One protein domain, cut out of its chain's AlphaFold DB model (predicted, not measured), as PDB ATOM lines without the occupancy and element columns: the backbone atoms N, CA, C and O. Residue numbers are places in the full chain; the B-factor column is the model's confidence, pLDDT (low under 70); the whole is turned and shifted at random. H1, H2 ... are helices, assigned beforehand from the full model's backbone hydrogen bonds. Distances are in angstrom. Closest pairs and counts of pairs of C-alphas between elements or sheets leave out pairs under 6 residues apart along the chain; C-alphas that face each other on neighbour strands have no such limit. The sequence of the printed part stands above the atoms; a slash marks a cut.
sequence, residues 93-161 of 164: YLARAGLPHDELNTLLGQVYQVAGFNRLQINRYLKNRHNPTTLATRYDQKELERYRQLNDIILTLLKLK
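What this domain is: This is residues 93 to 161 of the 164 residues of an uncharacterized protein of Aeromonas fluvialis (UniProt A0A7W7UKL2). One long helix, H5, folds back along a zigzag of four shorter helices, with H2 side by side with it and running the opposite way, H3 farther along it, and H1 and H4 at the two ends of the elongated whole. The contacts between the helices are few, and residues 129 to 134, of which 132 to 134 belong to H4, stick out near one end. The printed part has 69 residues with five named helices, H1 to H5 in that order along the chain, and no named strand; the class is all helix. It is only just compact, close to loose, with a radius of gyration of the C-alphas of 13.0 A, and it spans 37 by 22 by 18 A.

Where its parts are: H1 is the short helix of residues 93 to 96, and C-alpha 93 stands at (368.357, 223.291, 468.839). H2, residues 102 to 114, is 18.6 A long from first to last C-alpha. H3, residues 119 to 128, is 14.6 A long and begins with C-alpha 119 at (359.627, 230.959, 475.003). H4 holds residues 132 to 138. H5, residues 141 to 159, is the longest helix at 27.2 A and ends with C-alpha 159 at (364.090, 215.387, 456.979).

How they stand to each other: H1 and H2 only just touch, with 3 pairs of C-alphas within 8 A, and H2 does so with residues 104 to 105 alone; the closest C-alphas are those of Leu 94 and Asn 105, 6.2 A apart. H1 is close to H5 but not clearly touching, with the C-alphas of Leu 94 and Leu 158 closest at 7.7 A. H2 and H5 are close but not clearly touching, closest at the C-alphas of Leu 104 and Leu 157, 7.3 A apart. They run opposite ways at a shallow tilt of 16 degrees. H2 and H3 are apart. H3 and H5 are near each other, with 5 pairs of C-alphas within 10 A. H3 and H4 touch only at the corner by their link, and only just, with 3 pairs of C-alphas within 8 A; the closest are those of Asn 128 and Leu 135, 6.4 A apart. They run opposite ways at a steep tilt of 46 degrees. H4 and H5 are close but not clearly touching, with the C-alphas of Leu 135 and Leu 144 closest at 7.9 A. In H2, H4 and H5 every O i to N i+4 pair is within hydrogen-bond range, in H3 5 of 6 are, and H1 is too short for such a pair.

The domain as a whole: The two C-alphas farthest apart are those of His 101 and Thr 137, at 36.8 A. The printed part has no cut, and its four links between helices are tight. The mean pLDDT of the printed part is 83.5, and residue 161 is under 70.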
ATOM      1  N   TYR A  93     369.155 224.508 468.722       85.56
ATOM      2  CA  TYR A  93     368.357 223.291 468.839       85.56
ATOM      3  C   TYR A  93     368.473 222.367 467.620       85.56
ATOM      4  O   TYR A  93     368.715 221.171 467.790       85.56
ATOM      5  N   LEU A  94     368.348 222.889 466.390       84.50
ATOM      6  CA  LEU A  94     368.480 222.037 465.201       84.50
ATOM      7  C   LEU A  94     369.909 221.518 465.042       84.50
ATOM      8  O   LEU A  94     370.090 220.374 464.633       84.50
ATOM      9  N   ALA A  95     370.913 222.301 465.449       83.56
ATOM     10  CA  ALA A  95     372.304 221.863 465.425       83.56
ATOM     11  C   ALA A  95     372.521 220.645 466.339       83.56
ATOM     12  O   ALA A  95     373.104 219.650 465.906       83.56
ATOM     13  N   ARG A  96     371.968 220.656 467.561       83.94
ATOM     14  CA  ARG A  96     372.013 219.503 468.485       83.94
ATOM     15  C   ARG A  96     371.181 218.308 468.019       83.94
ATOM     16  O   ARG A  96     371.557 217.164 468.283       83.94
ATOM     17  N   ALA A  97     370.118 218.554 467.254       81.62
ATOM     18  CA  ALA A  97     369.379 217.521 466.527       81.62
ATOM     19  C   ALA A  97     370.121 217.013 465.263       81.62
ATOM     20  O   ALA A  97     369.618 216.154 464.533       81.62
ATOM     21  N   GLY A  98     371.339 217.501 465.005       78.75
ATOM     22  CA  GLY A  98     372.206 217.054 463.917       78.75
ATOM     23  C   GLY A  98     371.946 217.738 462.575       78.75
ATOM     24  O   GLY A  98     372.319 217.180 461.547       78.75
ATOM     25  N   LEU A  99     371.314 218.913 462.581       80.19
ATOM     26  CA  LEU A  99     371.116 219.793 461.431       80.19
ATOM     27  C   LEU A  99     371.712 221.183 461.735       80.19
ATOM     28  O   LEU A  99     370.974 222.117 462.064       80.19
ATOM     29  N   PRO A 100     373.050 221.332 461.685       76.44
ATOM     30  CA  PRO A 100     373.715 222.616 461.880       76.44
ATOM     31  C   PRO A 100     373.503 223.492 460.637       76.44
ATOM     32  O   PRO A 100     374.314 223.491 459.717       76.44
ATOM     33  N   HIS A 101     372.364 224.184 460.579       77.69
ATOM     34  CA  HIS A 101     372.013 225.083 459.482       77.69
ATOM     35  C   HIS A 101     371.369 226.359 460.031       77.69
ATOM     36  O   HIS A 101     370.199 226.366 460.426       77.69
ATOM     37  N   ASP A 102     372.131 227.451 460.040       76.12
ATOM     38  CA  ASP A 102     371.747 228.716 460.683       76.12
ATOM     39  C   ASP A 102     370.446 229.300 460.114       76.12
ATOM     40  O   ASP A 102     369.588 229.782 460.861       76.12
ATOM     41  N   GLU A 103     370.236 229.178 458.800       77.25
ATOM     42  CA  GLU A 103     368.995 229.625 458.153       77.25
ATOM     43  C   GLU A 103     367.764 228.832 458.622       77.25
ATOM     44  O   GLU A 103     366.692 229.408 458.793       77.25
ATOM     45  N   LEU A 104     367.905 227.531 458.902       81.81
ATOM     46  CA  LEU A 104     366.792 226.702 459.372       81.81
ATOM     47  C   LEU A 104     366.486 226.954 460.852       81.81
ATOM     48  O   LEU A 104     365.316 226.946 461.237       81.81
ATOM     49  N   ASN A 105     367.503 227.245 461.674       78.75
ATOM     50  CA  ASN A 105     367.284 227.720 463.047       78.75
ATOM     51  C   ASN A 105     366.569 229.081 463.043       78.75
ATOM     52  O   ASN A 105     365.631 229.296 463.813       78.75
ATOM     53  N   THR A 106     366.956 229.971 462.126       81.56
ATOM     54  CA  THR A 106     366.295 231.270 461.935       81.56
ATOM     55  C   THR A 106     364.839 231.094 461.500       81.56
ATOM     56  O   THR A 106     363.948 231.716 462.082       81.56
ATOM     57  N   LEU A 107     364.573 230.200 460.541       82.44
ATOM     58  CA  LEU A 107     363.221 229.863 460.085       82.44
ATOM     59  C   LEU A 107     362.362 229.304 461.224       82.44
ATOM     60  O   LEU A 107     361.224 229.735 461.404       82.44
ATOM     61  N   LEU A 108     362.901 228.387 462.032       83.50
ATOM     62  CA  LEU A 108     362.198 227.859 463.203       83.50
ATOM     63  C   LEU A 108     361.851 228.983 464.199       83.50
ATOM     64  O   LEU A 108     360.730 229.038 464.707       83.50
ATOM     65  N   GLY A 109     362.771 229.930 464.403       81.38
ATOM     66  CA  GLY A 109     362.528 231.147 465.178       81.38
ATOM     67  C   GLY A 109     361.394 232.014 464.618       81.38
ATOM     68  O   GLY A 109     360.539 232.480 465.374       81.38
ATOM     69  N   GLN A 110     361.335 232.196 463.297       81.12
ATOM     70  CA  GLN A 110     360.258 232.935 462.626       81.12
ATOM     71  C   GLN A 110     358.905 232.224 462.752       81.12
ATOM     72  O   GLN A 110     357.893 232.877 463.018       81.12
ATOM     73  N   VAL A 111     358.883 230.891 462.640       84.19
ATOM     74  CA  VAL A 111     357.675 230.083 462.866       84.19
ATOM     75  C   VAL A 111     357.127 230.321 464.271       84.19
ATOM     76  O   VAL A 111     355.917 230.486 464.417       84.19
ATOM     77  N   TYR A 112     357.979 230.416 465.298       83.50
ATOM     78  CA  TYR A 112     357.515 230.749 466.650       83.50
ATOM     79  C   TYR A 112     356.829 232.103 466.728       83.50
ATOM     80  O   TYR A 112     355.779 232.209 467.365       83.50
ATOM     81  N   GLN A 113     357.382 233.118 466.064       79.94
ATOM     82  CA  GLN A 113     356.784 234.449 466.062       79.94
ATOM     83  C   GLN A 113     355.426 234.460 465.358       79.94
ATOM     84  O   GLN A 113     354.450 234.942 465.933       79.94
ATOM     85  N   VAL A 114     355.334 233.875 464.159       81.19
ATOM     86  CA  VAL A 114     354.088 233.842 463.371       81.19
ATOM     87  C   VAL A 114     353.019 232.991 464.053       81.19
ATOM     88  O   VAL A 114     351.862 233.393 464.137       81.19
ATOM     89  N   ALA A 115     353.400 231.831 464.585       81.38
ATOM     90  CA  ALA A 115     352.479 230.939 465.275       81.38
ATOM     91  C   ALA A 115     352.137 231.411 466.698       81.38
ATOM     92  O   ALA A 115     351.364 230.737 467.380       81.38
ATOM     93  N   GLY A 116     352.696 232.532 467.168       80.88
ATOM     94  CA  GLY A 116     352.417 233.099 468.487       80.88
ATOM     95  C   GLY A 116     352.880 232.214 469.647       80.88
ATOM     96  O   GLY A 116     352.210 232.163 470.680       80.88
ATOM     97  N   PHE A 117     353.976 231.470 469.471       83.75
ATOM     98  CA  PHE A 117     354.646 230.768 470.562       83.75
ATOM     99  C   PHE A 117     355.704 231.676 471.178       83.75
ATOM    100  O   PHE A 117     356.692 232.022 470.534       83.75
ATOM    101  N   ASN A 118     355.548 232.017 472.454       83.62
ATOM    102  CA  ASN A 118     356.645 232.616 473.208       83.62
ATOM    103  C   ASN A 118     357.449 231.545 473.970       83.62
ATOM    104  O   ASN A 118     356.960 230.456 474.286       83.62
ATOM    105  N   ARG A 119     358.703 231.873 474.307       81.75
ATOM    106  CA  ARG A 119     359.627 230.959 475.003       81.75
ATOM    107  C   ARG A 119     359.065 230.437 476.329       81.75
ATOM    108  O   ARG A 119     359.299 229.286 476.688       81.75
ATOM    109  N   LEU A 120     358.296 231.258 477.047       85.12
ATOM    110  CA  LEU A 120     357.682 230.879 478.320       85.12
ATOM    111  C   LEU A 120     356.577 229.827 478.140       85.12
ATOM    112  O   LEU A 120     356.511 228.887 478.929       85.12
ATOM    113  N   GLN A 121     355.731 229.964 477.116       85.31
ATOM    114  CA  GLN A 121     354.682 228.999 476.773       85.31
ATOM    115  C   GLN A 121     355.288 227.655 476.393       85.31
ATOM    116  O   GLN A 121     354.901 226.642 476.977       85.31
ATOM    117  N   ILE A 122     356.293 227.670 475.506       85.75
ATOM    118  CA  ILE A 122     357.043 226.471 475.123       85.75
ATOM    119  C   ILE A 122     357.588 225.812 476.390       85.75
ATOM    120  O   ILE A 122     357.173 224.706 476.718       85.75
ATOM    121  N   ASN A 123     358.410 226.508 477.178       86.62
ATOM    122  CA  ASN A 123     359.036 225.922 478.367       86.62
ATOM    123  C   ASN A 123     358.020 225.404 479.403       86.62
ATOM    124  O   ASN A 123     358.247 224.358 480.012       86.62
ATOM    125  N   ARG A 124     356.880 226.084 479.594       86.50
ATOM    126  CA  ARG A 124     355.796 225.598 480.468       86.50
ATOM    127  C   ARG A 124     355.181 224.304 479.947       86.50
ATOM    128  O   ARG A 124     354.969 223.394 480.746       86.50
ATOM    129  N   TYR A 125     354.912 224.218 478.647       87.38
ATOM    130  CA  TYR A 125     354.414 222.994 478.022       87.38
ATOM    131  C   TYR A 125     355.430 221.857 478.163       87.38
ATOM    132  O   TYR A 125     355.092 220.795 478.689       87.38
ATOM    133  N   LEU A 126     356.702 222.109 477.832       86.19
ATOM    134  CA  LEU A 126     357.762 221.104 477.946       86.19
ATOM    135  C   LEU A 126     357.953 220.593 479.377       86.19
ATOM    136  O   LEU A 126     358.297 219.433 479.563       86.19
ATOM    137  N   LYS A 127     357.700 221.421 480.394       85.12
ATOM    138  CA  LYS A 127     357.772 220.984 481.793       85.12
ATOM    139  C   LYS A 127     356.695 219.954 482.146       85.12
ATOM    140  O   LYS A 127     356.945 219.095 482.980       85.12
ATOM    141  N   ASN A 128     355.514 220.024 481.531       84.12
ATOM    142  CA  ASN A 128     354.357 219.193 481.889       84.12
ATOM    143  C   ASN A 128     354.138 218.000 480.939       84.12
ATOM    144  O   ASN A 128     353.318 217.133 481.229       84.12
ATOM    145  N   ARG A 129     354.868 217.939 479.817       79.88
ATOM    146  CA  ARG A 129     354.641 216.984 478.716       79.88
ATOM    147  C   ARG A 129     354.893 215.506 479.024       79.88
ATOM    148  O   ARG A 129     354.620 214.661 478.187       79.88
ATOM    149  N   HIS A 130     355.478 215.201 480.178       75.50
ATOM    150  CA  HIS A 130     355.751 213.829 480.611       75.50
ATOM    151  C   HIS A 130     354.502 213.148 481.196       75.50
ATOM    152  O   HIS A 130     354.486 211.935 481.364       75.50
ATOM    153  N   ASN A 131     353.443 213.910 481.503       78.56
ATOM    154  CA  ASN A 131     352.218 213.384 482.093       78.56
ATOM    155  C   ASN A 131     350.986 213.778 481.248       78.56
ATOM    156  O   ASN A 131     350.517 214.918 481.343       78.56
ATOM    157  N   PRO A 132     350.413 212.839 480.468       75.75
ATOM    158  CA  PRO A 132     349.234 213.086 479.634       75.75
ATOM    159  C   PRO A 132     348.027 213.639 480.405       75.75
ATOM    160  O   PRO A 132     347.327 214.517 479.907       75.75
ATOM    161  N   THR A 133     347.813 213.194 481.645       78.06
ATOM    162  CA  THR A 133     346.735 213.690 482.519       78.06
ATOM    163  C   THR A 133     346.962 215.149 482.911       78.06
ATOM    164  O   THR A 133     346.032 215.956 482.940       78.06
ATOM    165  N   THR A 134     348.217 215.520 483.174       82.31
ATOM    166  CA  THR A 134     348.582 216.917 483.456       82.31
ATOM    167  C   THR A 134     348.409 217.793 482.217       82.31
ATOM    168  O   THR A 134     347.958 218.930 482.331       82.31
ATOM    169  N   LEU A 135     348.722 217.275 481.027       83.19
ATOM    170  CA  LEU A 135     348.488 217.996 479.778       83.19
ATOM    171  C   LEU A 135     346.993 218.229 479.523       83.19
ATOM    172  O   LEU A 135     346.597 219.365 479.282       83.19
ATOM    173  N   ALA A 136     346.170 217.186 479.650       79.00
ATOM    174  CA  ALA A 136     344.728 217.248 479.403       79.00
ATOM    175  C   ALA A 136     343.967 218.180 480.364       79.00
ATOM    176  O   ALA A 136     342.884 218.651 480.036       79.00
ATOM    177  N   THR A 137     344.518 218.439 481.554       84.81
ATOM    178  CA  THR A 137     343.907 219.329 482.558       84.81
ATOM    179  C   THR A 137     344.386 220.776 482.462       84.81
ATOM    180  O   THR A 137     343.673 221.678 482.893       84.81
ATOM    181  N   ARG A 138     345.590 221.019 481.927       85.62
ATOM    182  CA  ARG A 138     346.209 222.356 481.879       85.62
ATOM    183  C   ARG A 138     346.073 223.073 480.545       85.62
ATOM    184  O   ARG A 138     346.227 224.290 480.528       85.62
ATOM    185  N   TYR A 139     345.849 222.334 479.466       86.69
ATOM    186  CA  TYR A 139     345.802 222.862 478.110       86.69
ATOM    187  C   TYR A 139     344.511 222.424 477.438       86.69
ATOM    188  O   TYR A 139     344.073 221.282 477.605       86.69
ATOM    189  N   ASP A 140     343.918 223.320 476.656       88.44
ATOM    190  CA  ASP A 140     342.784 222.944 475.823       88.44
ATOM    191  C   ASP A 140     343.235 222.135 474.591       88.44
ATOM    192  O   ASP A 140     344.419 222.042 474.248       88.44
ATOM    193  N   GLN A 141     342.273 221.527 473.897       86.06
ATOM    194  CA  GLN A 141     342.565 220.692 472.733       86.06
ATOM    195  C   GLN A 141     343.237 221.470 471.588       86.06
ATOM    196  O   GLN A 141     344.059 220.897 470.874       86.06
ATOM    197  N   LYS A 142     342.916 222.759 471.409       87.56
ATOM    198  CA  LYS A 142     343.489 223.591 470.340       87.56
ATOM    199  C   LYS A 142     344.942 223.948 470.645       87.56
ATOM    200  O   LYS A 142     345.775 223.923 469.742       87.56
ATOM    201  N   GLU A 143     345.264 224.250 471.896       87.38
ATOM    202  CA  GLU A 143     346.633 224.485 472.348       87.38
ATOM    203  C   GLU A 143     347.491 223.232 472.199       87.38
ATOM    204  O   GLU A 143     348.594 223.312 471.657       87.38
ATOM    205  N   LEU A 144     346.979 222.068 472.609       87.25
ATOM    206  CA  LEU A 144     347.679 220.796 472.416       87.25
ATOM    207  C   LEU A 144     347.936 220.516 470.932       87.25
ATOM    208  O   LEU A 144     349.040 220.109 470.573       87.25
ATOM    209  N   GLU A 145     346.960 220.785 470.065       88.31
ATOM    210  CA  GLU A 145     347.120 220.616 468.620       88.31
ATOM    211  C   GLU A 145     348.197 221.538 468.041       88.31
ATOM    212  O   GLU A 145     349.019 221.100 467.238       88.31
ATOM    213  N   ARG A 146     348.282 222.787 468.511       89.38
ATOM    214  CA  ARG A 146     349.361 223.706 468.117       89.38
ATOM    215  C   ARG A 146     350.741 223.136 468.455       89.38
ATOM    216  O   ARG A 146     351.650 223.216 467.629       89.38
ATOM    217  N   TYR A 147     350.924 222.537 469.633       89.19
ATOM    218  CA  TYR A 147     352.197 221.895 469.986       89.19
ATOM    219  C   TYR A 147     352.495 220.666 469.111       89.19
ATOM    220  O   TYR A 147     353.650 220.448 468.741       89.19
ATOM    221  N   ARG A 148     351.478 219.898 468.701       88.06
ATOM    222  CA  ARG A 148     351.662 218.798 467.737       88.06
ATOM    223  C   ARG A 148     352.113 219.306 466.370       88.06
ATOM    224  O   ARG A 148     353.104 218.810 465.850       88.06
ATOM    225  N   GLN A 149     351.482 220.357 465.855       89.19
ATOM    226  CA  GLN A 149     351.896 220.997 464.602       89.19
ATOM    227  C   GLN A 149     353.333 221.516 464.678       89.19
ATOM    228  O   GLN A 149     354.101 221.374 463.728       89.19
ATOM    229  N   LEU A 150     353.735 222.071 465.826       89.50
ATOM    230  CA  LEU A 150     355.121 222.473 466.029       89.50
ATOM    231  C   LEU A 150     356.083 221.278 465.942       89.50
ATOM    232  O   LEU A 150     357.139 221.388 465.318       89.50
ATOM    233  N   ASN A 151     355.733 220.138 466.543       89.31
ATOM    234  CA  ASN A 151     356.518 218.914 466.399       89.31
ATOM    235  C   ASN A 151     356.679 218.525 464.920       89.31
ATOM    236  O   ASN A 151     357.794 218.249 464.482       89.31
ATOM    237  N   ASP A 152     355.597 218.571 464.147       88.94
ATOM    238  CA  ASP A 152     355.600 218.186 462.732       88.94
ATOM    239  C   ASP A 152     356.454 219.119 461.867       88.94
ATOM    240  O   ASP A 152     357.175 218.654 460.980       88.94
ATOM    241  N   ILE A 153     356.441 220.425 462.154       89.88
ATOM    242  CA  ILE A 153     357.335 221.395 461.507       89.88
ATOM    243  C   ILE A 153     358.788 221.013 461.774       89.88
ATOM    244  O   ILE A 153     359.577 220.896 460.838       89.88
ATOM    245  N   ILE A 154     359.143 220.759 463.034       87.94
ATOM    246  CA  ILE A 154     360.511 220.389 463.394       87.94
ATOM    247  C   ILE A 154     360.923 219.076 462.709       87.94
ATOM    248  O   ILE A 154     362.025 218.984 462.170       87.94
ATOM    249  N   LEU A 155     360.049 218.066 462.696       88.44
ATOM    250  CA  LEU A 155     360.310 216.803 462.001       88.44
ATOM    251  C   LEU A 155     360.500 217.007 460.495       88.44
ATOM    252  O   LEU A 155     361.364 216.370 459.895       88.44
ATOM    253  N   THR A 156     359.726 217.903 459.887       88.00
ATOM    254  CA  THR A 156     359.851 218.250 458.466       88.00
ATOM    255  C   THR A 156     361.195 218.906 458.173       88.00
ATOM    256  O   THR A 156     361.864 218.500 457.226       88.00
ATOM    257  N   LEU A 157     361.636 219.843 459.018       85.88
ATOM    258  CA  LEU A 157     362.961 220.457 458.894       85.88
ATOM    259  C   LEU A 157     364.074 219.407 458.997       85.88
ATOM    260  O   LEU A 157     365.005 219.416 458.202       85.88
ATOM    261  N   LEU A 158     363.959 218.454 459.924       83.56
ATOM    262  CA  LEU A 158     364.987 217.430 460.126       83.56
ATOM    263  C   LEU A 158     365.075 216.400 458.996       83.56
ATOM    264  O   LEU A 158     366.146 215.834 458.790       83.56
ATOM    265  N   LYS A 159     364.011 216.197 458.209       84.38
ATOM    266  CA  LYS A 159     364.090 215.387 456.979       84.38
ATOM    267  C   LYS A 159     365.053 215.986 455.949       84.38
ATOM    268  O   LYS A 159     365.636 215.236 455.176       84.38
ATOM    269  N   LEU A 160     365.288 217.301 455.981       79.31
ATOM    270  CA  LEU A 160     366.244 217.973 455.093       79.31
ATOM    271  C   LEU A 160     367.709 217.617 455.393       79.31
ATOM    272  O   LEU A 160     368.574 217.923 454.583       79.31
ATOM    273  N   LYS A 161     368.004 216.946 456.518       69.62
ATOM    274  CA  LYS A 161     369.343 216.410 456.832       69.62
ATOM    275  C   LYS A 161     369.818 215.369 455.809       69.62
ATOM    276  O   LYS A 161     371.018 215.182 455.630       69.62
TER     277      LYS A 161